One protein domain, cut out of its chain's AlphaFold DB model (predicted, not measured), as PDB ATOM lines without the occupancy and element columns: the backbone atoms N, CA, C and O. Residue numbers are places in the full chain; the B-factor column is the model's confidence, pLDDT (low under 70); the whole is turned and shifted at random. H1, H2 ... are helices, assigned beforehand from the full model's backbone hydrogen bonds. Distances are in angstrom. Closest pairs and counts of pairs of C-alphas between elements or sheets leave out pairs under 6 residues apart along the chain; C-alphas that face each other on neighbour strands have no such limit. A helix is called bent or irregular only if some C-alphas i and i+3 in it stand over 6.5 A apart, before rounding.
ATOM      1  N   GLU A  64     106.642  43.807  74.385       77.12
ATOM      2  CA  GLU A  64     105.364  44.522  74.246       77.12
ATOM      3  C   GLU A  64     105.408  45.897  74.944       77.12
ATOM      4  O   GLU A  64     104.934  46.900  74.410       77.12
ATOM      5  N   ARG A  65     106.051  45.979  76.118       69.00
ATOM      6  CA  ARG A  65     106.234  47.238  76.865       69.00
ATOM      7  C   ARG A  65     107.279  48.176  76.260       69.00
ATOM      8  O   ARG A  65     107.211  49.380  76.507       69.00
ATOM      9  N   GLU A  66     108.281  47.663  75.554       74.12
ATOM     10  CA  GLU A  66     109.277  48.483  74.844       74.12
ATOM     11  C   GLU A  66     108.663  49.131  73.596       74.12
ATOM     12  O   GLU A  66     108.853  50.326  73.367       74.12
ATOM     13  N   GLU A  67     107.845  48.390  72.846       79.06
ATOM     14  CA  GLU A  67     107.143  48.920  71.676       79.06
ATOM     15  C   GLU A  67     106.099  49.979  72.060       79.06
ATOM     16  O   GLU A  67     106.082  51.072  71.485       79.06
ATOM     17  N   ALA A  68     105.299  49.714  73.100       69.19
ATOM     18  CA  ALA A  68     104.360  50.697  73.642       69.19
ATOM     19  C   ALA A  68     105.069  51.983  74.113       69.19
ATOM     20  O   ALA A  68     104.570  53.088  73.897       69.19
ATOM     21  N   ARG A  69     106.273  51.858  74.694       68.50
ATOM     22  CA  ARG A  69     107.094  53.005  75.117       68.50
ATOM     23  C   ARG A  69     107.551  53.866  73.958       68.50
ATOM     24  O   ARG A  69     107.492  55.088  74.057       68.50
ATOM     25  N   ARG A  70     107.991  53.250  72.862       75.38
ATOM     26  CA  ARG A  70     108.390  54.004  71.673       75.38
ATOM     27  C   ARG A  70     107.228  54.856  71.157       75.38
ATOM     28  O   ARG A  70     107.417  56.041  70.907       75.38
ATOM     29  N   GLN A  71     106.027  54.282  71.085       76.56
ATOM     30  CA  GLN A  71     104.832  55.009  70.649       76.56
ATOM     31  C   GLN A  71     104.452  56.143  71.611       76.56
ATOM     32  O   GLN A  71     104.095  57.231  71.162       76.56
ATOM     33  N   GLN A  72     104.548  55.916  72.924       67.88
ATOM     34  CA  GLN A  72     104.259  56.943  73.925       67.88
ATOM     35  C   GLN A  72     105.263  58.104  73.852       67.88
ATOM     36  O   GLN A  72     104.854  59.260  73.803       67.88
ATOM     37  N   ARG A  73     106.565  57.815  73.720       72.25
ATOM     38  CA  ARG A  73     107.608  58.843  73.556       72.25
ATOM     39  C   ARG A  73     107.423  59.676  72.300       72.25
ATOM     40  O   ARG A  73     107.633  60.882  72.341       72.25
ATOM     41  N   GLU A  74     107.031  59.055  71.189       76.75
ATOM     42  CA  GLU A  74     106.734  59.777  69.949       76.75
ATOM     43  C   GLU A  74     105.562  60.761  70.148       76.75
ATOM     44  O   GLU A  74     105.626  61.895  69.668       76.75
ATOM     45  N   ARG A  75     104.536  60.380  70.924       70.44
ATOM     46  CA  ARG A  75     103.409  61.263  71.279       70.44
ATOM     47  C   ARG A  75     103.817  62.379  72.238       70.44
ATOM     48  O   ARG A  75     103.489  63.536  71.984       70.44
ATOM     49  N   ASP A  76     104.562  62.056  73.289       68.75
ATOM     50  CA  ASP A  76     104.981  63.028  74.305       68.75
ATOM     51  C   ASP A  76     106.004  64.021  73.746       68.75
ATOM     52  O   ASP A  76     105.923  65.215  74.023       68.75
ATOM     53  N   ALA A  77     106.922  63.574  72.884       70.38
ATOM     54  CA  ALA A  77     107.844  64.457  72.177       70.38
ATOM     55  C   ALA A  77     107.101  65.408  71.225       70.38
ATOM     56  O   ALA A  77     107.438  66.591  71.155       70.38
ATOM     57  N   ALA A  78     106.064  64.923  70.531       70.81
ATOM     58  CA  ALA A  78     105.205  65.769  69.705       70.81
ATOM     59  C   ALA A  78     104.423  66.791  70.554       70.81
ATOM     60  O   ALA A  78     104.363  67.969  70.194       70.81
ATOM     61  N   ALA A  79     103.891  66.379  71.710       66.56
ATOM     62  CA  ALA A  79     103.191  67.259  72.645       66.56
ATOM     63  C   ALA A  79     104.126  68.304  73.284       66.56
ATOM     64  O   ALA A  79     103.766  69.476  73.389       66.56
ATOM     65  N   ALA A  80     105.348  67.919  73.657       65.88
ATOM     66  CA  ALA A  80     106.369  68.820  74.187       65.88
ATOM     67  C   ALA A  80     106.846  69.836  73.140       65.88
ATOM     68  O   ALA A  80     107.023  71.014  73.455       65.88
ATOM     69  N   ALA A  81     107.010  69.411  71.882       65.81
ATOM     70  CA  ALA A  81     107.328  70.310  70.776       65.81
ATOM     71  C   ALA A  81     106.198  71.320  70.512       65.81
ATOM     72  O   ALA A  81     106.484  72.475  70.205       65.81
ATOM     73  N   ALA A  82     104.935  70.914  70.682       62.56
ATOM     74  CA  ALA A  82     103.776  71.799  70.564       62.56
ATOM     75  C   ALA A  82     103.621  72.764  71.758       62.56
ATOM     76  O   ALA A  82     103.115  73.870  71.593       62.56
ATOM     77  N   ALA A  83     104.085  72.382  72.952       60.91
ATOM     78  CA  ALA A  83     103.983  73.183  74.175       60.91
ATOM     79  C   ALA A  83     105.027  74.313  74.289       60.91
ATOM     80  O   ALA A  83     105.009  75.068  75.261       60.91
ATOM     81  N   LYS A  84     105.943  74.444  73.318       54.03
ATOM     82  CA  LYS A  84     107.123  75.323  73.404       54.03
ATOM     83  C   LYS A  84     106.826  76.831  73.493       54.03
ATOM     84  O   LYS A  84     107.736  77.575  73.842       54.03
ATOM     85  N   ASP A  85     105.583  77.262  73.270       51.03
ATOM     86  CA  ASP A  85     105.215  78.684  73.169       51.03
ATOM     87  C   ASP A  85     104.192  79.179  74.220       51.03
ATOM     88  O   ASP A  85     103.619  80.259  74.060       51.03
ATOM     89  N   GLY A  86     103.952  78.455  75.324       55.44
ATOM     90  CA  GLY A  86     102.940  78.871  76.309       55.44
ATOM     91  C   GLY A  86     103.177  78.446  77.759       55.44
ATOM     92  O   GLY A  86     103.809  77.435  78.047       55.44
ATOM     93  N   VAL A  87     102.621  79.231  78.692       61.75
ATOM     94  CA  VAL A  87     102.453  78.830  80.098       61.75
ATOM     95  C   VAL A  87     101.476  77.658  80.125       61.75
ATOM     96  O   VAL A  87     100.324  77.814  79.722       61.75
ATOM     97  N   PHE A  88     101.929  76.496  80.591       69.50
ATOM     98  CA  PHE A  88     101.054  75.344  80.766       69.50
ATOM     99  C   PHE A  88     100.028  75.644  81.867       69.50
ATOM    100  O   PHE A  88     100.406  75.946  83.000       69.50
ATOM    101  N   ALA A  89      98.740  75.590  81.529       72.12
ATOM    102  CA  ALA A  89      97.644  75.748  82.478       72.12
ATOM    103  C   ALA A  89      97.054  74.375  82.800       72.12
ATOM    104  O   ALA A  89      96.727  73.606  81.893       72.12
ATOM    105  N   LEU A  90      96.926  74.068  84.088       78.94
ATOM    106  CA  LEU A  90      96.239  72.865  84.535       78.94
ATOM    107  C   LEU A  90      94.718  73.030  84.350       78.94
ATOM    108  O   LEU A  90      94.213  74.150  84.454       78.94
ATOM    109  N   PRO A  91      93.967  71.944  84.093       81.69
ATOM    110  CA  PRO A  91      92.506  71.989  84.123       81.69
ATOM    111  C   PRO A  91      91.981  72.494  85.479       81.69
ATOM    112  O   PRO A  91      92.535  72.156  86.526       81.69
ATOM    113  N   ALA A  92      90.891  73.264  85.494       85.19
ATOM    114  CA  ALA A  92      90.339  73.827  86.735       85.19
ATOM    115  C   ALA A  92      89.867  72.732  87.712       85.19
ATOM    116  O   ALA A  92      90.049  72.825  88.927       85.19
ATOM    117  N   GLU A  93      89.297  71.655  87.172       86.88
ATOM    118  CA  GLU A  93      88.940  70.435  87.894       86.88
ATOM    119  C   GLU A  93      90.145  69.840  88.617       86.88
ATOM    120  O   GLU A  93      90.013  69.355  89.743       86.88
ATOM    121  N   PHE A  94      91.317  69.903  87.985       85.19
ATOM    122  CA  PHE A  94      92.541  69.388  88.561       85.19
ATOM    123  C   PHE A  94      92.999  70.225  89.760       85.19
ATOM    124  O   PHE A  94      93.273  69.652  90.812       85.19
ATOM    125  N   GLU A  95      93.053  71.553  89.636       86.50
ATOM    126  CA  GLU A  95      93.449  72.435  90.746       86.50
ATOM    127  C   GLU A  95      92.546  72.207  91.965       86.50
ATOM    128  O   GLU A  95      93.017  71.991  93.081       86.50
ATOM    129  N   LYS A  96      91.234  72.102  91.728       89.69
ATOM    130  CA  LYS A  96      90.262  71.802  92.781       89.69
ATOM    131  C   LYS A  96      90.464  70.413  93.400       89.69
ATOM    132  O   LYS A  96      90.335  70.257  94.615       89.69
ATOM    133  N   ALA A  97      90.759  69.392  92.593       91.62
ATOM    134  CA  ALA A  97      91.075  68.056  93.098       91.62
ATOM    135  C   ALA A  97      92.347  68.074  93.959       91.62
ATOM    136  O   ALA A  97      92.406  67.416  95.000       91.62
ATOM    137  N   TRP A  98      93.348  68.851  93.539       91.06
ATOM    138  CA  TRP A  98      94.610  69.018  94.243       91.06
ATOM    139  C   TRP A  98      94.434  69.675  95.611       91.06
ATOM    140  O   TRP A  98      95.057  69.231  96.578       91.06
ATOM    141  N   ASP A  99      93.549  70.661  95.733       89.38
ATOM    142  CA  ASP A  99      93.222  71.285  97.017       89.38
ATOM    143  C   ASP A  99      92.639  70.261  97.999       89.38
ATOM    144  O   ASP A  99      93.169  70.086  99.094       89.38
ATOM    145  N   TYR A 100      91.627  69.482  97.594       90.31
ATOM    146  CA  TYR A 100      91.078  68.421  98.454       90.31
ATOM    147  C   TYR A 100      92.073  67.295  98.744       90.31
ATOM    148  O   TYR A 100      91.977  66.622  99.775       90.31
ATOM    149  N   PHE A 101      93.004  67.051  97.822       90.31
ATOM    150  CA  PHE A 101      94.069  66.083  98.012       90.31
ATOM    151  C   PHE A 101      95.128  66.591  98.995       90.31
ATOM    152  O   PHE A 101      95.635  65.789  99.773       90.31
ATOM    153  N   SER A 102      95.508  67.865  98.958       87.88
ATOM    154  CA  SER A 102      96.652  68.404  99.707       87.88
ATOM    155  C   SER A 102      96.266  69.016 101.054       87.88
ATOM    156  O   SER A 102      97.053  68.931 102.000       87.88
ATOM    157  N   ASP A 103      95.052  69.554 101.181       85.62
ATOM    158  CA  ASP A 103      94.537  70.110 102.428       85.62
ATOM    159  C   ASP A 103      94.181  68.982 103.410       85.62
ATOM    160  O   ASP A 103      93.267  68.184 103.196       85.62
ATOM    161  N   HIS A 104      94.933  68.899 104.509       80.44
ATOM    162  CA  HIS A 104      94.700  67.916 105.564       80.44
ATOM    163  C   HIS A 104      93.497  68.272 106.453       80.44
ATOM    164  O   HIS A 104      92.942  67.368 107.077       80.44
ATOM    165  N   GLU A 105      93.109  69.545 106.537       80.81
ATOM    166  CA  GLU A 105      92.020  70.032 107.391       80.81
ATOM    167  C   GLU A 105      90.661  69.907 106.694       80.81
ATOM    168  O   GLU A 105      89.692  69.478 107.320       80.81
ATOM    169  N   ASN A 106      90.602  70.183 105.388       80.06
ATOM    170  CA  ASN A 106      89.383  70.055 104.577       80.06
ATOM    171  C   ASN A 106      89.389  68.831 103.660       80.06
ATOM    172  O   ASN A 106      88.739  68.824 102.609       80.06
ATOM    173  N   ARG A 107      90.119  67.781 104.042       81.94
ATOM    174  CA  ARG A 107      90.270  66.599 103.199       81.94
ATOM    175  C   ARG A 107      88.915  65.947 102.923       81.94
ATOM    176  O   ARG A 107      88.252  65.451 103.830       81.94
ATOM    177  N   GLN A 108      88.556  65.867 101.646       89.81
ATOM    178  CA  GLN A 108      87.375  65.149 101.169       89.81
ATOM    179  C   GLN A 108      87.826  64.110 100.149       89.81
ATOM    180  O   GLN A 108      87.885  64.381  98.952       89.81
ATOM    181  N   ARG A 109      88.185  62.921 100.647       92.38
ATOM    182  CA  ARG A 109      88.763  61.835  99.843       92.38
ATOM    183  C   ARG A 109      87.934  61.536  98.599       92.38
ATOM    184  O   ARG A 109      88.459  61.578  97.493       92.38
ATOM    185  N   ASP A 110      86.650  61.261  98.794       92.75
ATOM    186  CA  ASP A 110      85.772  60.812  97.715       92.75
ATOM    187  C   ASP A 110      85.511  61.940  96.701       92.75
ATOM    188  O   ASP A 110      85.423  61.684  95.505       92.75
ATOM    189  N   VAL A 111      85.486  63.200  97.152       94.69
ATOM    190  CA  VAL A 111      85.367  64.372  96.266       94.69
ATOM    191  C   VAL A 111      86.638  64.572  95.441       94.69
ATOM    192  O   VAL A 111      86.549  64.817  94.241       94.69
ATOM    193  N   ALA A 112      87.820  64.422  96.046       94.88
ATOM    194  CA  ALA A 112      89.086  64.476  95.316       94.88
ATOM    195  C   ALA A 112      89.157  63.380  94.240       94.88
ATOM    196  O   ALA A 112      89.535  63.660  93.106       94.88
ATOM    197  N   VAL A 113      88.745  62.152  94.578       95.56
ATOM    198  CA  VAL A 113      88.671  61.023  93.635       95.56
ATOM    199  C   VAL A 113      87.722  61.338  92.477       95.56
ATOM    200  O   VAL A 113      88.141  61.225  91.331       95.56
ATOM    201  N   GLN A 114      86.503  61.813  92.751       96.56
ATOM    202  CA  GLN A 114      85.533  62.180  91.708       96.56
ATOM    203  C   GLN A 114      86.053  63.278  90.771       96.56
ATOM    204  O   GLN A 114      85.843  63.217  89.563       96.56
ATOM    205  N   LEU A 115      86.744  64.288  91.307       95.81
ATOM    206  CA  LEU A 115      87.321  65.358  90.490       95.81
ATOM    207  C   LEU A 115      88.503  64.862  89.645       95.81
ATOM    208  O   LEU A 115      88.643  65.275  88.495       95.81
ATOM    209  N   PHE A 116      89.323  63.951  90.176       96.25
ATOM    210  CA  PHE A 116      90.367  63.288  89.396       96.25
ATOM    211  C   PHE A 116      89.790  62.414  88.278       96.25
ATOM    212  O   PHE A 116      90.285  62.484  87.156       96.25
ATOM    213  N   GLU A 117      88.734  61.643  88.544       96.25
ATOM    214  CA  GLU A 117      88.037  60.849  87.521       96.25
ATOM    215  C   GLU A 117      87.456  61.751  86.428       96.25
ATOM    216  O   GLU A 117      87.733  61.526  85.252       96.25
ATOM    217  N   LYS A 118      86.773  62.837  86.807       95.38
ATOM    218  CA  LYS A 118      86.255  63.836  85.861       95.38
ATOM    219  C   LYS A 118      87.363  64.435  84.988       95.38
ATOM    220  O   LYS A 118      87.193  64.556  83.780       95.38
ATOM    221  N   CYS A 119      88.518  64.754  85.576       93.75
ATOM    222  CA  CYS A 119      89.676  65.253  84.831       93.75
ATOM    223  C   CYS A 119      90.165  64.236  83.783       93.75
ATOM    224  O   CYS A 119      90.476  64.614  82.658       93.75
ATOM    225  N   LEU A 120      90.190  62.943  84.122       94.12
ATOM    226  CA  LEU A 120      90.575  61.880  83.188       94.12
ATOM    227  C   LEU A 120      89.524  61.620  82.100       94.12
ATOM    228  O   LEU A 120      89.889  61.220  80.997       94.12
ATOM    229  N   GLU A 121      88.243  61.838  82.389       94.12
ATOM    230  CA  GLU A 121      87.157  61.743  81.406       94.12
ATOM    231  C   GLU A 121      87.189  62.907  80.407       94.12
ATOM    232  O   GLU A 121      87.048  62.695  79.202       94.12
ATOM    233  N   GLU A 122      87.397  64.131  80.894       91.50
ATOM    234  CA  GLU A 122      87.418  65.348  80.072       91.50
ATOM    235  C   GLU A 122      88.745  65.523  79.320       91.50
ATOM    236  O   GLU A 122      88.777  66.062  78.211       91.50
ATOM    237  N   HIS A 123      89.840  65.027  79.898       90.00
ATOM    238  CA  HIS A 123      91.186  65.112  79.345       90.00
ATOM    239  C   HIS A 123      91.863  63.741  79.360       90.00
ATOM    240  O   HIS A 123      92.848  63.554  80.082       90.00
ATOM    241  N   PRO A 124      91.388  62.774  78.549       88.94
ATOM    242  CA  PRO A 124      91.954  61.438  78.548       88.94
ATOM    243  C   PRO A 124      93.456  61.501  78.295       88.94
ATOM    244  O   PRO A 124      94.214  60.958  79.092       88.94
ATOM    245  N   ASP A 125      93.918  62.196  77.263       84.69
ATOM    246  CA  ASP A 125      95.327  62.173  76.847       84.69
ATOM    247  C   ASP A 125      96.243  63.101  77.666       84.69
ATOM    248  O   ASP A 125      97.310  63.506  77.207       84.69
ATOM    249  N   THR A 126      95.844  63.457  78.891       86.31
ATOM    250  CA  THR A 126      96.682  64.252  79.790       86.31
ATOM    251  C   THR A 126      97.982  63.528  80.145       86.31
ATOM    252  O   THR A 126      97.982  62.379  80.596       86.31
ATOM    253  N   ILE A 127      99.105  64.239  80.029       86.69
ATOM    254  CA  ILE A 127     100.444  63.756  80.409       86.69
ATOM    255  C   ILE A 127     100.571  63.447  81.909       86.69
ATOM    256  O   ILE A 127     101.489  62.747  82.338       86.69
ATOM    257  N   PHE A 128      99.632  63.942  82.722       91.00
ATOM    258  CA  PHE A 128      99.573  63.661  84.156       91.00
ATOM    259  C   PHE A 128      98.718  62.448  84.501       91.00
ATOM    260  O   PHE A 128      98.578  62.143  85.683       91.00
ATOM    261  N   ARG A 129      98.152  61.731  83.521       93.38
ATOM    262  CA  ARG A 129      97.301  60.558  83.769       93.38
ATOM    263  C   ARG A 129      97.948  59.567  84.758       93.38
ATOM    264  O   ARG A 129      97.270  59.185  85.714       93.38
ATOM    265  N   PRO A 130      99.241  59.196  84.627       95.12
ATOM    266  CA  PRO A 130      99.883  58.292  85.585       95.12
ATOM    267  C   PRO A 130      99.979  58.885  86.999       95.12
ATOM    268  O   PRO A 130      99.803  58.175  87.991       95.12
ATOM    269  N   GLU A 131     100.219  60.194  87.117       95.44
ATOM    270  CA  GLU A 131     100.250  60.873  88.412       95.44
ATOM    271  C   GLU A 131      98.859  60.977  89.035       95.44
ATOM    272  O   GLU A 131      98.726  60.702  90.224       95.44
ATOM    273  N   ILE A 132      97.822  61.306  88.265       95.88
ATOM    274  CA  ILE A 132      96.442  61.362  88.758       95.88
ATOM    275  C   ILE A 132      96.063  60.016  89.388       95.88
ATOM    276  O   ILE A 132      95.665  59.976  90.556       95.88
ATOM    277  N   TYR A 133      96.298  58.903  88.685       97.69
ATOM    278  CA  TYR A 133      96.082  57.570  89.252       97.69
ATOM    279  C   TYR A 133      96.946  57.313  90.491       97.69
ATOM    280  O   TYR A 133      96.459  56.774  91.486       97.69
ATOM    281  N   PHE A 134      98.204  57.754  90.498       97.12
ATOM    282  CA  PHE A 134      99.046  57.636  91.684       97.12
ATOM    283  C   PHE A 134      98.451  58.378  92.894       97.12
ATOM    284  O   PHE A 134      98.384  57.814  93.989       97.12
ATOM    285  N   ARG A 135      97.971  59.615  92.715       95.50
ATOM    286  CA  ARG A 135      97.347  60.411  93.787       95.50
ATOM    287  C   ARG A 135      96.047  59.771  94.276       95.50
ATOM    288  O   ARG A 135      95.824  59.729  95.487       95.50
ATOM    289  N   MET A 136      95.244  59.193  93.380       96.56
ATOM    290  CA  MET A 136      94.071  58.396  93.755       96.56
ATOM    291  C   MET A 136      94.466  57.173  94.596       96.56
ATOM    292  O   MET A 136      93.890  56.950  95.656       96.56
ATOM    293  N   GLY A 137      95.509  56.429  94.216       96.25
ATOM    294  CA  GLY A 137      96.030  55.315  95.023       96.25
ATOM    295  C   GLY A 137      96.502  55.757  96.415       96.25
ATOM    296  O   GLY A 137      96.176  55.123  97.421       96.25
ATOM    297  N   GLN A 138      97.181  56.906  96.508       94.56
ATOM    298  CA  GLN A 138      97.587  57.506  97.786       94.56
ATOM    299  C   GLN A 138      96.410  57.931  98.673       94.56
ATOM    300  O   GLN A 138      96.578  58.072  99.885       94.56
ATOM    301  N   LEU A 139      95.227  58.179  98.115       94.00
ATOM    302  CA  LEU A 139      94.033  58.484  98.901       94.00
ATOM    303  C   LEU A 139      93.439  57.245  99.584       94.00
ATOM    304  O   LEU A 139      92.694  57.407 100.545       94.00
ATOM    305  N   TYR A 140      93.811  56.039  99.148       93.88
ATOM    306  CA  TYR A 140      93.361  54.768  99.724       93.88
ATOM    307  C   TYR A 140      94.439  54.033 100.531       93.88
ATOM    308  O   TYR A 140      94.208  52.913 100.981       93.88
ATOM    309  N   CYS A 141      95.620  54.624 100.740       89.19
ATOM    310  CA  CYS A 141      96.713  53.951 101.439       89.19
ATOM    311  C   CYS A 141      96.531  53.937 102.972       89.19
ATOM    312  O   CYS A 141      95.984  54.861 103.580       89.19
ATOM    313  N   SER A 142      97.024  52.873 103.617       83.69
ATOM    314  CA  SER A 142      96.749  52.570 105.030       83.69
ATOM    315  C   SER A 142      97.196  53.670 105.994       83.69
ATOM    316  O   SER A 142      96.434  54.065 106.869       83.69
ATOM    317  N   HIS A 143      98.406  54.213 105.821       81.19
ATOM    318  CA  HIS A 143      98.931  55.273 106.688       81.19
ATOM    319  C   HIS A 143      98.026  56.509 106.694       81.19
ATOM    320  O   HIS A 143      97.773  57.099 107.745       81.19
ATOM    321  N   ARG A 144      97.519  56.882 105.516       78.00
ATOM    322  CA  ARG A 144      96.694  58.072 105.353       78.00
ATOM    323  C   ARG A 144      95.304  57.855 105.935       78.00
ATOM    324  O   ARG A 144      94.865  58.668 106.739       78.00
ATOM    325  N   ASN A 145      94.666  56.733 105.624       83.94
ATOM    326  CA  ASN A 145      93.307  56.468 106.097       83.94
ATOM    327  C   ASN A 145      93.271  56.230 107.613       83.94
ATOM    328  O   ASN A 145      92.405  56.777 108.292       83.94
ATOM    329  N   ASN A 146      94.291  55.568 108.173       83.75
ATOM    330  CA  ASN A 146      94.451  55.437 109.624       83.75
ATOM    331  C   ASN A 146      94.588  56.799 110.321       83.75
ATOM    332  O   ASN A 146      94.037  56.989 111.403       83.75
ATOM    333  N   LYS A 147      95.297  57.762 109.709       83.88
ATOM    334  CA  LYS A 147      95.467  59.116 110.263       83.88
ATOM    335  C   LYS A 147      94.145  59.891 110.342       83.88
ATOM    336  O   LYS A 147      93.991  60.713 111.241       83.88
ATOM    337  N   PHE A 148      93.212  59.637 109.426       82.69
ATOM    338  CA  PHE A 148      91.963  60.395 109.289       82.69
ATOM    339  C   PHE A 148      90.704  59.634 109.729       82.69
ATOM    340  O   PHE A 148      89.602  60.162 109.612       82.69
ATOM    341  N   GLY A 149      90.848  58.413 110.255       84.25
ATOM    342  CA  GLY A 149      89.709  57.586 110.670       84.25
ATOM    343  C   GLY A 149      88.858  57.087 109.499       84.25
ATOM    344  O   GLY A 149      87.671  56.811 109.669       84.25
ATOM    345  N   GLU A 150      89.451  56.992 108.312       87.50
ATOM    346  CA  GLU A 150      88.798  56.487 107.109       87.50
ATOM    347  C   GLU A 150      89.055  54.999 106.910       87.50
ATOM    348  O   GLU A 150      90.033  54.434 107.402       87.50
ATOM    349  N   THR A 151      88.189  54.361 106.129       88.81
ATOM    350  CA  THR A 151      88.339  52.949 105.792       88.81
ATOM    351  C   THR A 151      89.521  52.750 104.850       88.81
ATOM    352  O   THR A 151      89.640  53.401 103.811       88.81
ATOM    353  N   TYR A 152      90.416  51.836 105.210       89.94
ATOM    354  CA  TYR A 152      91.470  51.371 104.319       89.94
ATOM    355  C   TYR A 152      90.885  50.425 103.262       89.94
ATOM    356  O   TYR A 152      90.280  49.412 103.609       89.94
ATOM    357  N   GLU A 153      91.075  50.756 101.984       92.75
ATOM    358  CA  GLU A 153      90.523  50.012 100.843       92.75
ATOM    359  C   GLU A 153      91.680  49.524  99.951       92.75
ATOM    360  O   GLU A 153      92.024  50.175  98.958       92.75
ATOM    361  N   PRO A 154      92.335  48.399 100.312       92.06
ATOM    362  CA  PRO A 154      93.561  47.934  99.656       92.06
ATOM    363  C   PRO A 154      93.380  47.648  98.165       92.06
ATOM    364  O   PRO A 154      94.314  47.840  97.391       92.06
ATOM    365  N   ASP A 155      92.189  47.213  97.759       94.25
ATOM    366  CA  ASP A 155      91.915  46.846  96.371       94.25
ATOM    367  C   ASP A 155      91.753  48.081  95.477       94.25
ATOM    368  O   ASP A 155      92.226  48.078  94.342       94.25
ATOM    369  N   LEU A 156      91.188  49.178  95.999       95.62
ATOM    370  CA  LEU A 156      91.165  50.464  95.292       95.62
ATOM    371  C   LEU A 156      92.563  51.079  95.213       95.62
ATOM    372  O   LEU A 156      92.961  51.562  94.154       95.62
ATOM    373  N   MET A 157      93.329  51.015  96.307       95.56
ATOM    374  CA  MET A 157      94.730  51.441  96.309       95.56
ATOM    375  C   MET A 157      95.531  50.694  95.233       95.56
ATOM    376  O   MET A 157      96.231  51.324  94.442       95.56
ATOM    377  N   GLU A 158      95.419  49.363  95.188       95.25
ATOM    378  CA  GLU A 158      96.113  48.543  94.196       95.25
ATOM    379  C   GLU A 158      95.656  48.863  92.774       95.25
ATOM    380  O   GLU A 158      96.512  49.113  91.930       95.25
ATOM    381  N   LYS A 159      94.340  48.921  92.521       96.44
ATOM    382  CA  LYS A 159      93.776  49.275  91.209       96.44
ATOM    383  C   LYS A 159      94.412  50.556  90.669       96.44
ATOM    384  O   LYS A 159      94.899  50.580  89.542       96.44
ATOM    385  N   TYR A 160      94.431  51.619  91.471       98.06
ATOM    386  CA  TYR A 160      94.959  52.907  91.030       98.06
ATOM    387  C   TYR A 160      96.482  52.923  90.906       98.06
ATOM    388  O   TYR A 160      97.005  53.492  89.952       98.06
ATOM    389  N   TYR A 161      97.218  52.260  91.800       97.44
ATOM    390  CA  TYR A 161      98.664  52.126  91.624       97.44
ATOM    391  C   TYR A 161      99.042  51.282  90.411       97.44
ATOM    392  O   TYR A 161     100.059  51.574  89.786       97.44
ATOM    393  N   GLN A 162      98.246  50.278  90.054       96.19
ATOM    394  CA  GLN A 162      98.474  49.493  88.852       96.19
ATOM    395  C   GLN A 162      98.275  50.346  87.596       96.19
ATOM    396  O   GLN A 162      99.182  50.408  86.771       96.19
ATOM    397  N   LEU A 163      97.176  51.105  87.517       96.81
ATOM    398  CA  LEU A 163      96.943  52.065  86.429       96.81
ATOM    399  C   LEU A 163      98.055  53.125  86.340       96.81
ATOM    400  O   LEU A 163      98.492  53.486  85.248       96.81
ATOM    401  N   ALA A 164      98.561  53.597  87.483       96.94
ATOM    402  CA  ALA A 164      99.701  54.507  87.523       96.94
ATOM    403  C   ALA A 164     100.978  53.847  86.980       96.94
ATOM    404  O   ALA A 164     101.639  54.412  86.113       96.94
ATOM    405  N   ALA A 165     101.329  52.652  87.466       95.00
ATOM    406  CA  ALA A 165     102.532  51.928  87.054       95.00
ATOM    407  C   ALA A 165     102.501  51.518  85.571       95.00
ATOM    408  O   ALA A 165     103.544  51.507  84.916       95.00
ATOM    409  N   GLU A 166     101.318  51.205  85.041       92.62
ATOM    410  CA  GLU A 166     101.081  50.991  83.612       92.62
ATOM    411  C   GLU A 166     101.305  52.284  82.826       92.62
ATOM    412  O   GLU A 166     102.038  52.275  81.839       92.62
ATOM    413  N   GLY A 167     100.760  53.404  83.308       91.88
ATOM    414  CA  GLY A 167     100.927  54.716  82.691       91.88
ATOM    415  C   GLY A 167     102.376  55.219  82.661       91.88
ATOM    416  O   GLY A 167     102.809  55.760  81.652       91.88
ATOM    417  N   TYR A 168     103.149  55.005  83.731       91.94
ATOM    418  CA  TYR A 168     104.584  55.321  83.756       91.94
ATOM    419  C   TYR A 168     105.439  54.324  82.951       91.94
ATOM    420  O   TYR A 168     106.609  54.583  82.666       91.94
ATOM    421  N   GLY A 169     104.910  53.140  82.630       89.00
ATOM    422  CA  GLY A 169     105.682  52.075  81.997       89.00
ATOM    423  C   GLY A 169     106.889  51.646  82.843       89.00
ATOM    424  O   GLY A 169     106.784  51.476  84.064       89.00
ATOM    425  N   LEU A 170     108.044  51.434  82.198       87.94
ATOM    426  CA  LEU A 170     109.301  51.131  82.905       87.94
ATOM    427  C   LEU A 170     110.154  52.373  83.188       87.94
ATOM    428  O   LEU A 170     111.250  52.224  83.723       87.94
ATOM    429  N   GLU A 171     109.688  53.569  82.832       90.75
ATOM    430  CA  GLU A 171     110.429  54.789  83.138       90.75
ATOM    431  C   GLU A 171     110.389  55.044  84.641       90.75
ATOM    432  O   GLU A 171     109.371  54.856  85.321       90.75
ATOM    433  N   TYR A 172     111.519  55.453  85.195       94.25
ATOM    434  CA  TYR A 172     111.608  55.779  86.592       94.25
ATOM    435  C   TYR A 172     110.984  57.145  86.863       94.25
ATOM    436  O   TYR A 172     111.383  58.179  86.333       94.25
ATOM    437  N   SER A 173     110.063  57.146  87.815       94.50
ATOM    438  CA  SER A 173     109.751  58.299  88.644       94.50
ATOM    439  C   SER A 173     109.678  57.823  90.093       94.50
ATOM    440  O   SER A 173     109.404  56.646  90.365       94.50
ATOM    441  N   HIS A 174     109.894  58.725  91.052       94.31
ATOM    442  CA  HIS A 174     109.690  58.384  92.463       94.31
ATOM    443  C   HIS A 174     108.257  57.882  92.719       94.31
ATOM    444  O   HIS A 174     108.056  56.990  93.550       94.31
ATOM    445  N   LEU A 175     107.283  58.392  91.960       95.81
ATOM    446  CA  LEU A 175     105.884  57.976  92.008       95.81
ATOM    447  C   LEU A 175     105.690  56.558  91.439       95.81
ATOM    448  O   LEU A 175     105.102  55.724  92.124       95.81
ATOM    449  N   ASN A 176     106.261  56.230  90.271       96.38
ATOM    450  CA  ASN A 176     106.204  54.880  89.687       96.38
ATOM    451  C   ASN A 176     106.847  53.848  90.618       96.38
ATOM    452  O   ASN A 176     106.251  52.820  90.939       96.38
ATOM    453  N   ARG A 177     108.044  54.157  91.135       96.69
ATOM    454  CA  ARG A 177     108.731  53.288  92.095       96.69
ATOM    455  C   ARG A 177     107.876  53.048  93.336       96.69
ATOM    456  O   ARG A 177     107.769  51.914  93.793       96.69
ATOM    457  N   THR A 178     107.240  54.092  93.862       96.31
ATOM    458  CA  THR A 178     106.352  53.980  95.028       96.31
ATOM    459  C   THR A 178     105.099  53.160  94.719       96.31
ATOM    460  O   THR A 178     104.710  52.331  95.543       96.31
ATOM    461  N   ALA A 179     104.489  53.343  93.544       96.75
ATOM    462  CA  ALA A 179     103.337  52.564  93.094       96.75
ATOM    463  C   ALA A 179     103.690  51.074  93.001       96.75
ATOM    464  O   ALA A 179     103.077  50.253  93.682       96.75
ATOM    465  N   ARG A 180     104.745  50.739  92.246       96.44
ATOM    466  CA  ARG A 180     105.233  49.363  92.069       96.44
ATOM    467  C   ARG A 180     105.583  48.708  93.399       96.44
ATOM    468  O   ARG A 180     105.076  47.628  93.689       96.44
ATOM    469  N   ALA A 181     106.359  49.392  94.242       96.00
ATOM    470  CA  ALA A 181     106.701  48.901  95.575       96.00
ATOM    471  C   ALA A 181     105.446  48.637  96.422       96.00
ATOM    472  O   ALA A 181     105.348  47.608  97.083       96.00
ATOM    473  N   SER A 182     104.461  49.540  96.393       94.81
ATOM    474  CA  SER A 182     103.224  49.392  97.170       94.81
ATOM    475  C   SER A 182     102.387  48.197  96.715       94.81
ATOM    476  O   SER A 182     101.838  47.498  97.566       94.81
ATOM    477  N   ILE A 183     102.327  47.940  95.402       94.12
ATOM    478  CA  ILE A 183     101.655  46.765  94.836       94.12
ATOM    479  C   ILE A 183     102.332  45.502  95.365       94.12
ATOM    480  O   ILE A 183     101.689  44.726  96.068       94.12
ATOM    481  N   VAL A 184     103.632  45.323  95.107       94.75
ATOM    482  CA  VAL A 184     104.350  44.070  95.418       94.75
ATOM    483  C   VAL A 184     104.534  43.821  96.918       94.75
ATOM    484  O   VAL A 184     104.733  42.687  97.345       94.75
ATOM    485  N   ASN A 185     104.407  44.863  97.748       91.31
ATOM    486  CA  ASN A 185     104.461  44.747  99.204       91.31
ATOM    487  C   ASN A 185     103.204  44.114  99.820       91.31
ATOM    488  O   ASN A 185     103.231  43.765 101.011       91.31
ATOM    489  N   ARG A 186     102.101  43.948  99.079       88.56
ATOM    490  CA  ARG A 186     100.919  43.249  99.603       88.56
ATOM    491  C   ARG A 186     101.261  41.795  99.932       88.56
ATOM    492  O   ARG A 186     101.973  41.119  99.200       88.56
ATOM    493  N   ALA A 187     100.736  41.298 101.054       81.38
ATOM    494  CA  ALA A 187     100.967  39.913 101.483       81.38
ATOM    495  C   ALA A 187     100.415  38.879 100.485       81.38
ATOM    496  O   ALA A 187     100.930  37.774 100.405       81.38
ATOM    497  N   THR A 188      99.394  39.260  99.717       87.62
ATOM    498  CA  THR A 188      98.709  38.413  98.737       87.62
ATOM    499  C   THR A 188      99.425  38.321  97.390       87.62
ATOM    500  O   THR A 188      98.947  37.610  96.512       87.62
ATOM    501  N   LYS A 189     100.521  39.062  97.183       90.75
ATOM    502  CA  LYS A 189     101.204  39.089  95.888       90.75
ATOM    503  C   LYS A 189     102.154  37.900  95.732       90.75
ATOM    504  O   LYS A 189     102.914  37.628  96.667       90.75
ATOM    505  N   PRO A 190     102.125  37.208  94.576       92.69
ATOM    506  CA  PRO A 190     103.004  36.077  94.310       92.69
ATOM    507  C   PRO A 190     104.476  36.507  94.253       92.69
ATOM    508  O   PRO A 190     104.796  37.680  94.045       92.69
ATOM    509  N   LEU A 191     105.392  35.542  94.411       91.88
ATOM    510  CA  LEU A 191     106.830  35.765  94.224       91.88
ATOM    511  C   LEU A 191     107.151  36.406  92.865       91.88
ATOM    512  O   LEU A 191     107.969  37.321  92.826       91.88
ATOM    513  N   GLU A 192     106.487  35.976  91.790       91.81
ATOM    514  CA  GLU A 192     106.693  36.491  90.426       91.81
ATOM    515  C   GLU A 192     106.605  38.022  90.353       91.81
ATOM    516  O   GLU A 192     107.529  38.658  89.854       91.81
ATOM    517  N   ASP A 193     105.566  38.626  90.935       92.81
ATOM    518  CA  ASP A 193     105.385  40.084  90.916       92.81
ATOM    519  C   ASP A 193     106.523  40.808  91.660       92.81
ATOM    520  O   ASP A 193     106.998  41.867  91.241       92.81
ATOM    521  N   ARG A 194     106.987  40.231  92.777       95.06
ATOM    522  CA  ARG A 194     108.095  40.781  93.576       95.06
ATOM    523  C   ARG A 194     109.423  40.689  92.825       95.06
ATOM    524  O   ARG A 194     110.204  41.642  92.865       95.06
ATOM    525  N   LEU A 195     109.658  39.579  92.125       94.12
ATOM    526  CA  LEU A 195     110.830  39.394  91.272       94.12
ATOM    527  C   LEU A 195     110.808  40.341  90.071       94.12
ATOM    528  O   LEU A 195     111.830  40.956  89.787       94.12
ATOM    529  N   GLU A 196     109.656  40.548  89.429       92.62
ATOM    530  CA  GLU A 196     109.529  41.501  88.317       92.62
ATOM    531  C   GLU A 196     109.923  42.924  88.756       92.62
ATOM    532  O   GLU A 196     110.649  43.629  88.050       92.62
ATOM    533  N   TYR A 197     109.499  43.346  89.952       95.69
ATOM    534  CA  TYR A 197     109.905  44.633  90.523       95.69
ATOM    535  C   TYR A 197     111.406  44.699  90.843       95.69
ATOM    536  O   TYR A 197     112.054  45.693  90.513       95.69
ATOM    537  N   TYR A 198     111.966  43.654  91.458       95.50
ATOM    538  CA  TYR A 198     113.402  43.567  91.746       95.50
ATOM    539  C   TYR A 198     114.251  43.664  90.474       95.50
ATOM    540  O   TYR A 198     115.227  44.411  90.417       95.50
ATOM    541  N   GLU A 199     113.846  42.965  89.421       92.88
ATOM    542  CA  GLU A 199     114.545  42.962  88.141       92.88
ATOM    543  C   GLU A 199     114.469  44.303  87.423       92.88
ATOM    544  O   GLU A 199     115.450  44.719  86.811       92.88
ATOM    545  N   TRP A 200     113.334  44.996  87.513       93.75
ATOM    546  CA  TRP A 200     113.223  46.358  87.003       93.75
ATOM    547  C   TRP A 200     114.234  47.293  87.685       93.75
ATOM    548  O   TRP A 200     114.927  48.042  87.001       93.75
ATOM    549  N   LEU A 201     114.401  47.202  89.011       96.00
ATOM    550  CA  LEU A 201     115.419  47.984  89.727       96.00
ATOM    551  C   LEU A 201     116.850  47.604  89.318       96.00
ATOM    552  O   LEU A 201     117.688  48.485  89.144       96.00
ATOM    553  N   ARG A 202     117.128  46.308  89.145       93.50
ATOM    554  CA  ARG A 202     118.429  45.796  88.682       93.50
ATOM    555  C   ARG A 202     118.786  46.288  87.279       93.50
ATOM    556  O   ARG A 202     119.924  46.675  87.046       93.50
ATOM    557  N   GLN A 203     117.816  46.322  86.366       91.06
ATOM    558  CA  GLN A 203     118.013  46.867  85.017       91.06
ATOM    559  C   GLN A 203     118.382  48.352  85.067       91.06
ATOM    560  O   GLN A 203     119.325  48.769  84.402       91.06
ATOM    561  N   LEU A 204     117.696  49.132  85.910       92.38
ATOM    562  CA  LEU A 204     118.067  50.527  86.141       92.38
ATOM    563  C   LEU A 204     119.487  50.630  86.728       92.38
ATOM    564  O   LEU A 204     120.267  51.477  86.313       92.38
ATOM    565  N   GLU A 205     119.881  49.764  87.661       94.19
ATOM    566  CA  GLU A 205     121.233  49.819  88.245       94.19
ATOM    567  C   GLU A 205     122.338  49.610  87.202       94.19
ATOM    568  O   GLU A 205     123.379  50.270  87.260       94.19
ATOM    569  N   GLU A 206     122.098  48.731  86.232       89.00
ATOM    570  CA  GLU A 206     123.067  48.375  85.198       89.00
ATOM    571  C   GLU A 206     123.233  49.465  84.133       89.00
ATOM    572  O   GLU A 206     124.364  49.740  83.723       89.00
ATOM    573  N   SER A 207     122.140  50.096  83.692       86.88
ATOM    574  CA  SER A 207     122.165  50.942  82.492       86.88
ATOM    575  C   SER A 207     121.441  52.280  82.597       86.88
ATOM    576  O   SER A 207     121.264  52.904  81.558       86.88
ATOM    577  N   ILE A 208     121.038  52.738  83.790       91.19
ATOM    578  CA  ILE A 208     120.225  53.957  83.893       91.19
ATOM    579  C   ILE A 208     120.876  55.181  83.244       91.19
ATOM    580  O   ILE A 208     122.010  55.556  83.569       91.19
ATOM    581  N   ASP A 209     120.094  55.854  82.408       90.25
ATOM    582  CA  ASP A 209     120.412  57.155  81.838       90.25
ATOM    583  C   ASP A 209     119.214  58.124  81.889       90.25
ATOM    584  O   ASP A 209     118.197  57.881  82.547       90.25
ATOM    585  N   ALA A 210     119.351  59.284  81.241       87.88
ATOM    586  CA  ALA A 210     118.278  60.265  81.174       87.88
ATOM    587  C   ALA A 210     117.005  59.701  80.518       87.88
ATOM    588  O   ALA A 210     115.914  60.109  80.919       87.88
ATOM    589  N   ASP A 211     117.112  58.826  79.511       85.88
ATOM    590  CA  ASP A 211     116.010  58.194  78.756       85.88
ATOM    591  C   ASP A 211     115.239  57.162  79.560       85.88
ATOM    592  O   ASP A 211     114.098  56.858  79.212       85.88
ATOM    593  N   ASP A 212     115.776  56.712  80.683       88.88
ATOM    594  CA  ASP A 212     115.036  55.899  81.639       88.88
ATOM    595  C   ASP A 212     114.205  56.725  82.628       88.88
ATOM    596  O   ASP A 212     113.451  56.152  83.410       88.88
ATOM    597  N   MET A 213     114.300  58.057  82.615       92.56
ATOM    598  CA  MET A 213     113.549  58.932  83.521       92.56
ATOM    599  C   MET A 213     112.229  59.389  82.901       92.56
ATOM    600  O   MET A 213     112.208  59.890  81.777       92.56
ATOM    601  N   TYR A 214     111.144  59.322  83.677       90.94
ATOM    602  CA  TYR A 214     109.863  59.889  83.260       90.94
ATOM    603  C   TYR A 214     110.009  61.402  83.070       90.94
ATOM    604  O   TYR A 214     110.444  62.118  83.975       90.94
ATOM    605  N   ALA A 215     109.670  61.889  81.879       85.88
ATOM    606  CA  ALA A 215     110.057  63.230  81.446       85.88
ATOM    607  C   ALA A 215     109.191  64.364  82.014       85.88
ATOM    608  O   ALA A 215     109.523  65.531  81.816       85.88
ATOM    609  N   VAL A 216     108.097  64.055  82.709       84.38
ATOM    610  CA  VAL A 216     107.114  65.043  83.174       84.38
ATOM    611  C   VAL A 216     107.406  65.461  84.621       84.38
ATOM    612  O   VAL A 216     107.736  64.638  85.478       84.38
ATOM    613  N   VAL A 217     107.305  66.761  84.888       84.31
ATOM    614  CA  VAL A 217     107.391  67.371  86.220       84.31
ATOM    615  C   VAL A 217     106.147  67.000  87.019       84.31
ATOM    616  O   VAL A 217     105.047  66.978  86.474       84.31
ATOM    617  N   GLU A 218     106.305  66.740  88.319       88.12
ATOM    618  CA  GLU A 218     105.151  66.435  89.164       88.12
ATOM    619  C   GLU A 218     104.128  67.571  89.128       88.12
ATOM    620  O   GLU A 218     104.429  68.746  89.344       88.12
ATOM    621  N   MET A 219     102.882  67.197  88.915       86.00
ATOM    622  CA  MET A 219     101.741  68.083  88.788       86.00
ATOM    623  C   MET A 219     101.537  68.956  90.030       86.00
ATOM    624  O   MET A 219     101.120  70.106  89.924       86.00
ATOM    625  N   GLY A 220     101.901  68.445  91.210       82.44
ATOM    626  CA  GLY A 220     101.890  69.214  92.451       82.44
ATOM    627  C   GLY A 220     102.816  70.430  92.451       82.44
ATOM    628  O   GLY A 220     102.511  71.425  93.105       82.44
ATOM    629  N   ILE A 221     103.916  70.381  91.695       83.94
ATOM    630  CA  ILE A 221     104.825  71.520  91.516       83.94
ATOM    631  C   ILE A 221     104.130  72.588  90.664       83.94
ATOM    632  O   ILE A 221     104.148  73.768  91.009       83.94
ATOM    633  N   LEU A 222     103.453  72.173  89.591       82.56
ATOM    634  CA  LEU A 222     102.717  73.080  88.706       82.56
ATOM    635  C   LEU A 222     101.516  73.721  89.419       82.56
ATOM    636  O   LEU A 222     101.301  74.925  89.291       82.56
ATOM    637  N   ALA A 223     100.792  72.949  90.237       80.69
ATOM    638  CA  ALA A 223      99.659  73.423  91.037       80.69
ATOM    639  C   ALA A 223     100.048  74.527  92.038       80.69
ATOM    640  O   ALA A 223      99.240  75.383  92.377       80.69
ATOM    641  N   GLN A 224     101.307  74.552  92.486       78.94
ATOM    642  CA  GLN A 224     101.838  75.585  93.384       78.94
ATOM    643  C   GLN A 224     102.216  76.887  92.655       78.94
ATOM    644  O   GLN A 224     102.821  77.784  93.243       78.94
ATOM    645  N   GLY A 225     101.865  77.018  91.372       70.94
ATOM    646  CA  GLY A 225     102.112  78.223  90.586       70.94
ATOM    647  C   GLY A 225     103.547  78.344  90.074       70.94
ATOM    648  O   GLY A 225     103.919  79.400  89.553       70.94
ATOM    649  N   HIS A 226     104.353  77.280  90.172       72.69
ATOM    650  CA  HIS A 226     105.622  77.209  89.460       72.69
ATOM    651  C   HIS A 226     105.323  77.110  87.960       72.69
ATOM    652  O   HIS A 226     105.047  76.041  87.427       72.69
ATOM    653  N   ARG A 227     105.335  78.262  87.279       59.03
ATOM    654  CA  ARG A 227     105.136  78.384  85.826       59.03
ATOM    655  C   ARG A 227     106.374  77.903  85.069       59.03
ATOM    656  O   ARG A 227     107.050  78.684  84.404       59.03
ATOM    657  N   THR A 228     106.705  76.630  85.225       64.88
ATOM    658  CA  THR A 228     107.741  75.938  84.462       64.88
ATOM    659  C   THR A 228     107.097  75.100  83.363       64.88
ATOM    660  O   THR A 228     105.903  74.809  83.399       64.88
ATOM    661  N   SER A 229     107.898  74.716  82.370       77.25
ATOM    662  CA  SER A 229     107.543  73.632  81.451       77.25
ATOM    663  C   SER A 229     107.034  72.421  82.252       77.25
ATOM    664  O   SER A 229     107.621  72.111  83.294       77.25
ATOM    665  N   PRO A 230     105.983  71.715  81.793       82.12
ATOM    666  CA  PRO A 230     105.561  70.470  82.424       82.12
ATOM    667  C   PRO A 230     106.554  69.333  82.152       82.12
ATOM    668  O   PRO A 230     106.423  68.265  82.732       82.12
ATOM    669  N   TYR A 231     107.546  69.548  81.287       85.44
ATOM    670  CA  TYR A 231     108.619  68.607  80.996       85.44
ATOM    671  C   TYR A 231     109.935  69.066  81.612       85.44
ATOM    672  O   TYR A 231     110.285  70.247  81.521       85.44
ATOM    673  N   TRP A 232     110.675  68.108  82.158       84.19
ATOM    674  CA  TRP A 232     112.058  68.274  82.580       84.19
ATOM    675  C   TRP A 232     112.973  68.532  81.380       84.19
ATOM    676  O   TRP A 232     112.809  67.932  80.312       84.19
ATOM    677  N   SER A 233     113.988  69.374  81.571       85.56
ATOM    678  CA  SER A 233     115.059  69.513  80.582       85.56
ATOM    679  C   SER A 233     115.902  68.224  80.495       85.56
ATOM    680  O   SER A 233     115.964  67.458  81.466       85.56
ATOM    681  N   PRO A 234     116.598  67.964  79.370       86.69
ATOM    682  CA  PRO A 234     117.532  66.839  79.271       86.69
ATOM    683  C   PRO A 234     118.590  66.839  80.385       86.69
ATOM    684  O   PRO A 234     118.884  65.798  80.971       86.69
ATOM    685  N   GLU A 235     119.118  68.014  80.739       89.38
ATOM    686  CA  GLU A 235     120.103  68.176  81.813       89.38
ATOM    687  C   GLU A 235     119.510  67.865  83.188       89.38
ATOM    688  O   GLU A 235     120.194  67.354  84.074       89.38
ATOM    689  N   GLU A 236     118.238  68.191  83.410       90.12
ATOM    690  CA  GLU A 236     117.554  67.825  84.642       90.12
ATOM    691  C   GLU A 236     117.285  66.326  84.733       90.12
ATOM    692  O   GLU A 236     117.552  65.734  85.778       90.12
ATOM    693  N   ARG A 237     116.835  65.696  83.642       91.00
ATOM    694  CA  ARG A 237     116.656  64.239  83.579       91.00
ATOM    695  C   ARG A 237     117.963  63.510  83.866       91.00
ATOM    696  O   ARG A 237     117.977  62.600  84.690       91.00
ATOM    697  N   GLN A 238     119.069  63.972  83.285       93.88
ATOM    698  CA  GLN A 238     120.394  63.428  83.566       93.88
ATOM    699  C   GLN A 238     120.775  63.574  85.050       93.88
ATOM    700  O   GLN A 238     121.226  62.612  85.673       93.88
ATOM    701  N   ARG A 239     120.531  64.741  85.663       94.75
ATOM    702  CA  ARG A 239     120.775  64.951  87.105       94.75
ATOM    703  C   ARG A 239     119.941  64.020  87.989       94.75
ATOM    704  O   ARG A 239     120.434  63.539  89.015       94.75
ATOM    705  N   GLN A 240     118.687  63.768  87.619       93.56
ATOM    706  CA  GLN A 240     117.825  62.834  88.342       93.56
ATOM    707  C   GLN A 240     118.305  61.384  88.183       93.56
ATOM    708  O   GLN A 240     118.389  60.674  89.185       93.56
ATOM    709  N   ALA A 241     118.713  60.971  86.978       94.81
ATOM    710  CA  ALA A 241     119.299  59.652  86.725       94.81
ATOM    711  C   ALA A 241     120.569  59.418  87.566       94.81
ATOM    712  O   ALA A 241     120.703  58.396  88.239       94.81
ATOM    713  N   GLU A 242     121.471  60.401  87.629       95.75
ATOM    714  CA  GLU A 242     122.678  60.343  88.467       95.75
ATOM    715  C   GLU A 242     122.367  60.272  89.966       95.75
ATOM    716  O   GLU A 242     123.062  59.593  90.729       95.75
ATOM    717  N   THR A 243     121.324  60.978  90.405       95.75
ATOM    718  CA  THR A 243     120.852  60.930  91.793       95.75
ATOM    719  C   THR A 243     120.289  59.552  92.116       95.75
ATOM    720  O   THR A 243     120.647  58.965  93.140       95.75
ATOM    721  N   LEU A 244     119.462  59.003  91.228       96.12
ATOM    722  CA  LEU A 244     118.897  57.672  91.378       96.12
ATOM    723  C   LEU A 244     119.979  56.594  91.389       96.12
ATOM    724  O   LEU A 244     119.926  55.710  92.238       96.12
ATOM    725  N   LYS A 245     121.004  56.687  90.539       95.62
ATOM    726  CA  LYS A 245     122.112  55.720  90.513       95.62
ATOM    727  C   LYS A 245     122.761  55.516  91.886       95.62
ATOM    728  O   LYS A 245     123.155  54.407  92.227       95.62
ATOM    729  N   LYS A 246     122.812  56.569  92.710       95.75
ATOM    730  CA  LYS A 246     123.315  56.509  94.096       95.75
ATOM    731  C   LYS A 246     122.324  55.864  95.073       95.75
ATOM    732  O   LYS A 246     122.747  55.334  96.092       95.75
ATOM    733  N   GLN A 247     121.023  55.933  94.787       96.25
ATOM    734  CA  GLN A 247     119.947  55.389  95.623       96.25
ATOM    735  C   GLN A 247     119.605  53.929  95.289       96.25
ATOM    736  O   GLN A 247     119.117  53.211  96.160       96.25
ATOM    737  N   LEU A 248     119.839  53.482  94.049       95.88
ATOM    738  CA  LEU A 248     119.446  52.151  93.571       95.88
ATOM    739  C   LEU A 248     119.920  50.995  94.463       95.88
ATOM    740  O   LEU A 248     119.067  50.164  94.773       95.88
ATOM    741  N   PRO A 249     121.169  50.954  94.974       96.06
ATOM    742  CA  PRO A 249     121.599  49.864  95.852       96.06
ATOM    743  C   PRO A 249     120.723  49.707  97.104       96.06
ATOM    744  O   PRO A 249     120.391  48.594  97.507       96.06
ATOM    745  N   GLU A 250     120.287  50.817  97.706       96.19
ATOM    746  CA  GLU A 250     119.389  50.782  98.866       96.19
ATOM    747  C   GLU A 250     117.986  50.305  98.474       96.19
ATOM    748  O   GLU A 250     117.381  49.494  99.176       96.19
ATOM    749  N   LEU A 251     117.465  50.772  97.336       96.25
ATOM    750  CA  LEU A 251     116.148  50.359  96.841       96.25
ATOM    751  C   LEU A 251     116.108  48.870  96.491       96.25
ATOM    752  O   LEU A 251     115.126  48.195  96.809       96.25
ATOM    753  N   ILE A 252     117.179  48.369  95.880       96.56
ATOM    754  CA  ILE A 252     117.383  46.956  95.564       96.56
ATOM    755  C   ILE A 252     117.420  46.151  96.860       96.56
ATOM    756  O   ILE A 252     116.613  45.244  97.017       96.56
ATOM    757  N   HIS A 253     118.231  46.550  97.844       95.75
ATOM    758  CA  HIS A 253     118.286  45.884  99.152       95.75
ATOM    759  C   HIS A 253     116.922  45.820  99.857       95.75
ATOM    760  O   HIS A 253     116.560  44.816 100.474       95.75
ATOM    761  N   VAL A 254     116.119  46.886  99.769       95.69
ATOM    762  CA  VAL A 254     114.751  46.890 100.314       95.69
ATOM    763  C   VAL A 254     113.856  45.884  99.581       95.69
ATOM    764  O   VAL A 254     113.077  45.184 100.236       95.69
ATOM    765  N   ALA A 255     113.967  45.779  98.254       96.25
ATOM    766  CA  ALA A 255     113.240  44.784  97.468       96.25
ATOM    767  C   ALA A 255     113.680  43.349  97.813       96.25
ATOM    768  O   ALA A 255     112.827  42.487  98.027       96.25
ATOM    769  N   GLU A 256     114.985  43.110  97.966       95.50
ATOM    770  CA  GLU A 256     115.550  41.814  98.366       95.50
ATOM    771  C   GLU A 256     115.032  41.374  99.734       95.50
ATOM    772  O   GLU A 256     114.517  40.266  99.880       95.50
ATOM    773  N   LYS A 257     115.059  42.272 100.727       94.62
ATOM    774  CA  LYS A 257     114.455  42.012 102.041       94.62
ATOM    775  C   LYS A 257     112.981  41.652 101.923       94.62
ATOM    776  O   LYS A 257     112.511  40.749 102.609       94.62
ATOM    777  N   ASN A 258     112.237  42.356 101.076       94.31
ATOM    778  CA  ASN A 258     110.818  42.090 100.899       94.31
ATOM    779  C   ASN A 258     110.558  40.679 100.359       94.31
ATOM    780  O   ASN A 258     109.732  39.958 100.923       94.31
ATOM    781  N   ILE A 259     111.311  40.274  99.331       95.31
ATOM    782  CA  ILE A 259     111.290  38.913  98.787       95.31
ATOM    783  C   ILE A 259     111.645  37.918  99.893       95.31
ATOM    784  O   ILE A 259     110.878  36.993 100.154       95.31
ATOM    785  N   PHE A 260     112.747  38.146 100.605       93.88
ATOM    786  CA  PHE A 260     113.227  37.248 101.649       93.88
ATOM    787  C   PHE A 260     112.211  37.027 102.782       93.88
ATOM    788  O   PHE A 260     112.019  35.904 103.252       93.88
ATOM    789  N   PHE A 261     111.547  38.088 103.246       91.75
ATOM    790  CA  PHE A 261     110.622  38.000 104.379       91.75
ATOM    791  C   PHE A 261     109.232  37.486 104.012       91.75
ATOM    792  O   PHE A 261     108.541  36.977 104.894       91.75
ATOM    793  N   LYS A 262     108.805  37.624 102.754       93.38
ATOM    794  CA  LYS A 262     107.444  37.260 102.329       93.38
ATOM    795  C   LYS A 262     107.362  36.004 101.461       93.38
ATOM    796  O   LYS A 262     106.262  35.662 101.027       93.38
ATOM    797  N   SER A 263     108.489  35.353 101.197       94.25
ATOM    798  CA  SER A 263     108.539  34.107 100.434       94.25
ATOM    799  C   SER A 263     108.590  32.894 101.359       94.25
ATOM    800  O   SER A 263     109.176  32.931 102.445       94.25
TER     801      SER A 263
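Overview. This is residues 64 to 263 of the 391 residues of an uncharacterized protein of Candidatus Hydrogenedentes bacterium (UniProt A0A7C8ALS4). Picture a winding succession of helices, H2, H3, H4, H6, H7, H8 and arm H10b, each touching the next and running against it, with H4 and H7 nearest the middle. Long H1 runs across beyond one end of H6 and touches no helix, while short H5 lies at the other end. After H8 the chain folds back to H9, beside H2, and bent H10 returns to H8. The printed part has 200 residues with ten named helices, H1 to H10 in chain order, and no named strand; the class is all helix. It is compact, with a radius of gyration of the C-alphas of 17.3 A and spans of 48 by 43 by 29 A.

Along the chain. Find C-alpha 64 at (105.364, 44.522, 74.246); from there H1 runs 34.2 A to residue 85, and it is irregular, with C-alphas 82 and 85 at 7.5 A. Next come H2, residues 92 to 102, H3, residues 109 to 122, 20.1 A, H4, residues 129 to 139, and H5, residues 142 to 148. Go on to H6, residues 154 to 168, 20.7 A, H7, residues 174 to 184, H8, residues 191 to 207, 24.6 A, and H9, residues 219 to 223. H10, residues 234 to 262, was assigned as one helix by its hydrogen bonds, but is bent, with C-alphas 246 and 249 at 7.1 A: arm H10a is residues 234 to 246, and arm H10b, residues 249 to 262, ends at C-alpha 262, (107.444, 37.260, 102.329).

Arrangement. Start at H2, H3 and H4, an up-and-down bundle, each helix running against the one before. H2 and H3, a hairpin, touch at the C-alphas of Ala 97 and Ala 112, their closest, 4.7 A. H3 and H4, also a hairpin, touch at Val 113 and Met 136, closest C-alphas 6.0 A. H4 touches H6, closest C-alphas Pro 130 and Ala 164, 4.3 A, at a shallow tilt of 22 degrees, opposite ways. H6 touches H7, closest C-alphas Tyr 161 and Ala 179, 4.9 A, at a steep tilt of 46 degrees. Residues 193 to 197 of H8 touch H7, a hairpin, closest C-alphas Val 184 and Arg 194, 5.3 A. H8 touches H10b, closest C-alphas Tyr 198 and Ala 255, 5.9 A. H2 and H9 only just touch, with 3 pairs of C-alphas within 8 A, the closest those of Glu 95 and Ala 223, 6.3 A. H1 and H6 are near each other. Every O i to N i+4 pair is within hydrogen-bond range in H2 to H9 and H10b; H1 has 16 of 18 and H10a 8 of 9.

Size, cuts and confidence. Look for the two farthest C-alphas at Asp 85 and Ser 263, 52.4 A apart. The printed part has no cut, and its long link is H8 to H9, 11 residues. Mean pLDDT of the printed part is 87.7; 17 residues are under 70, among them 79 to 88 and 227 to 228.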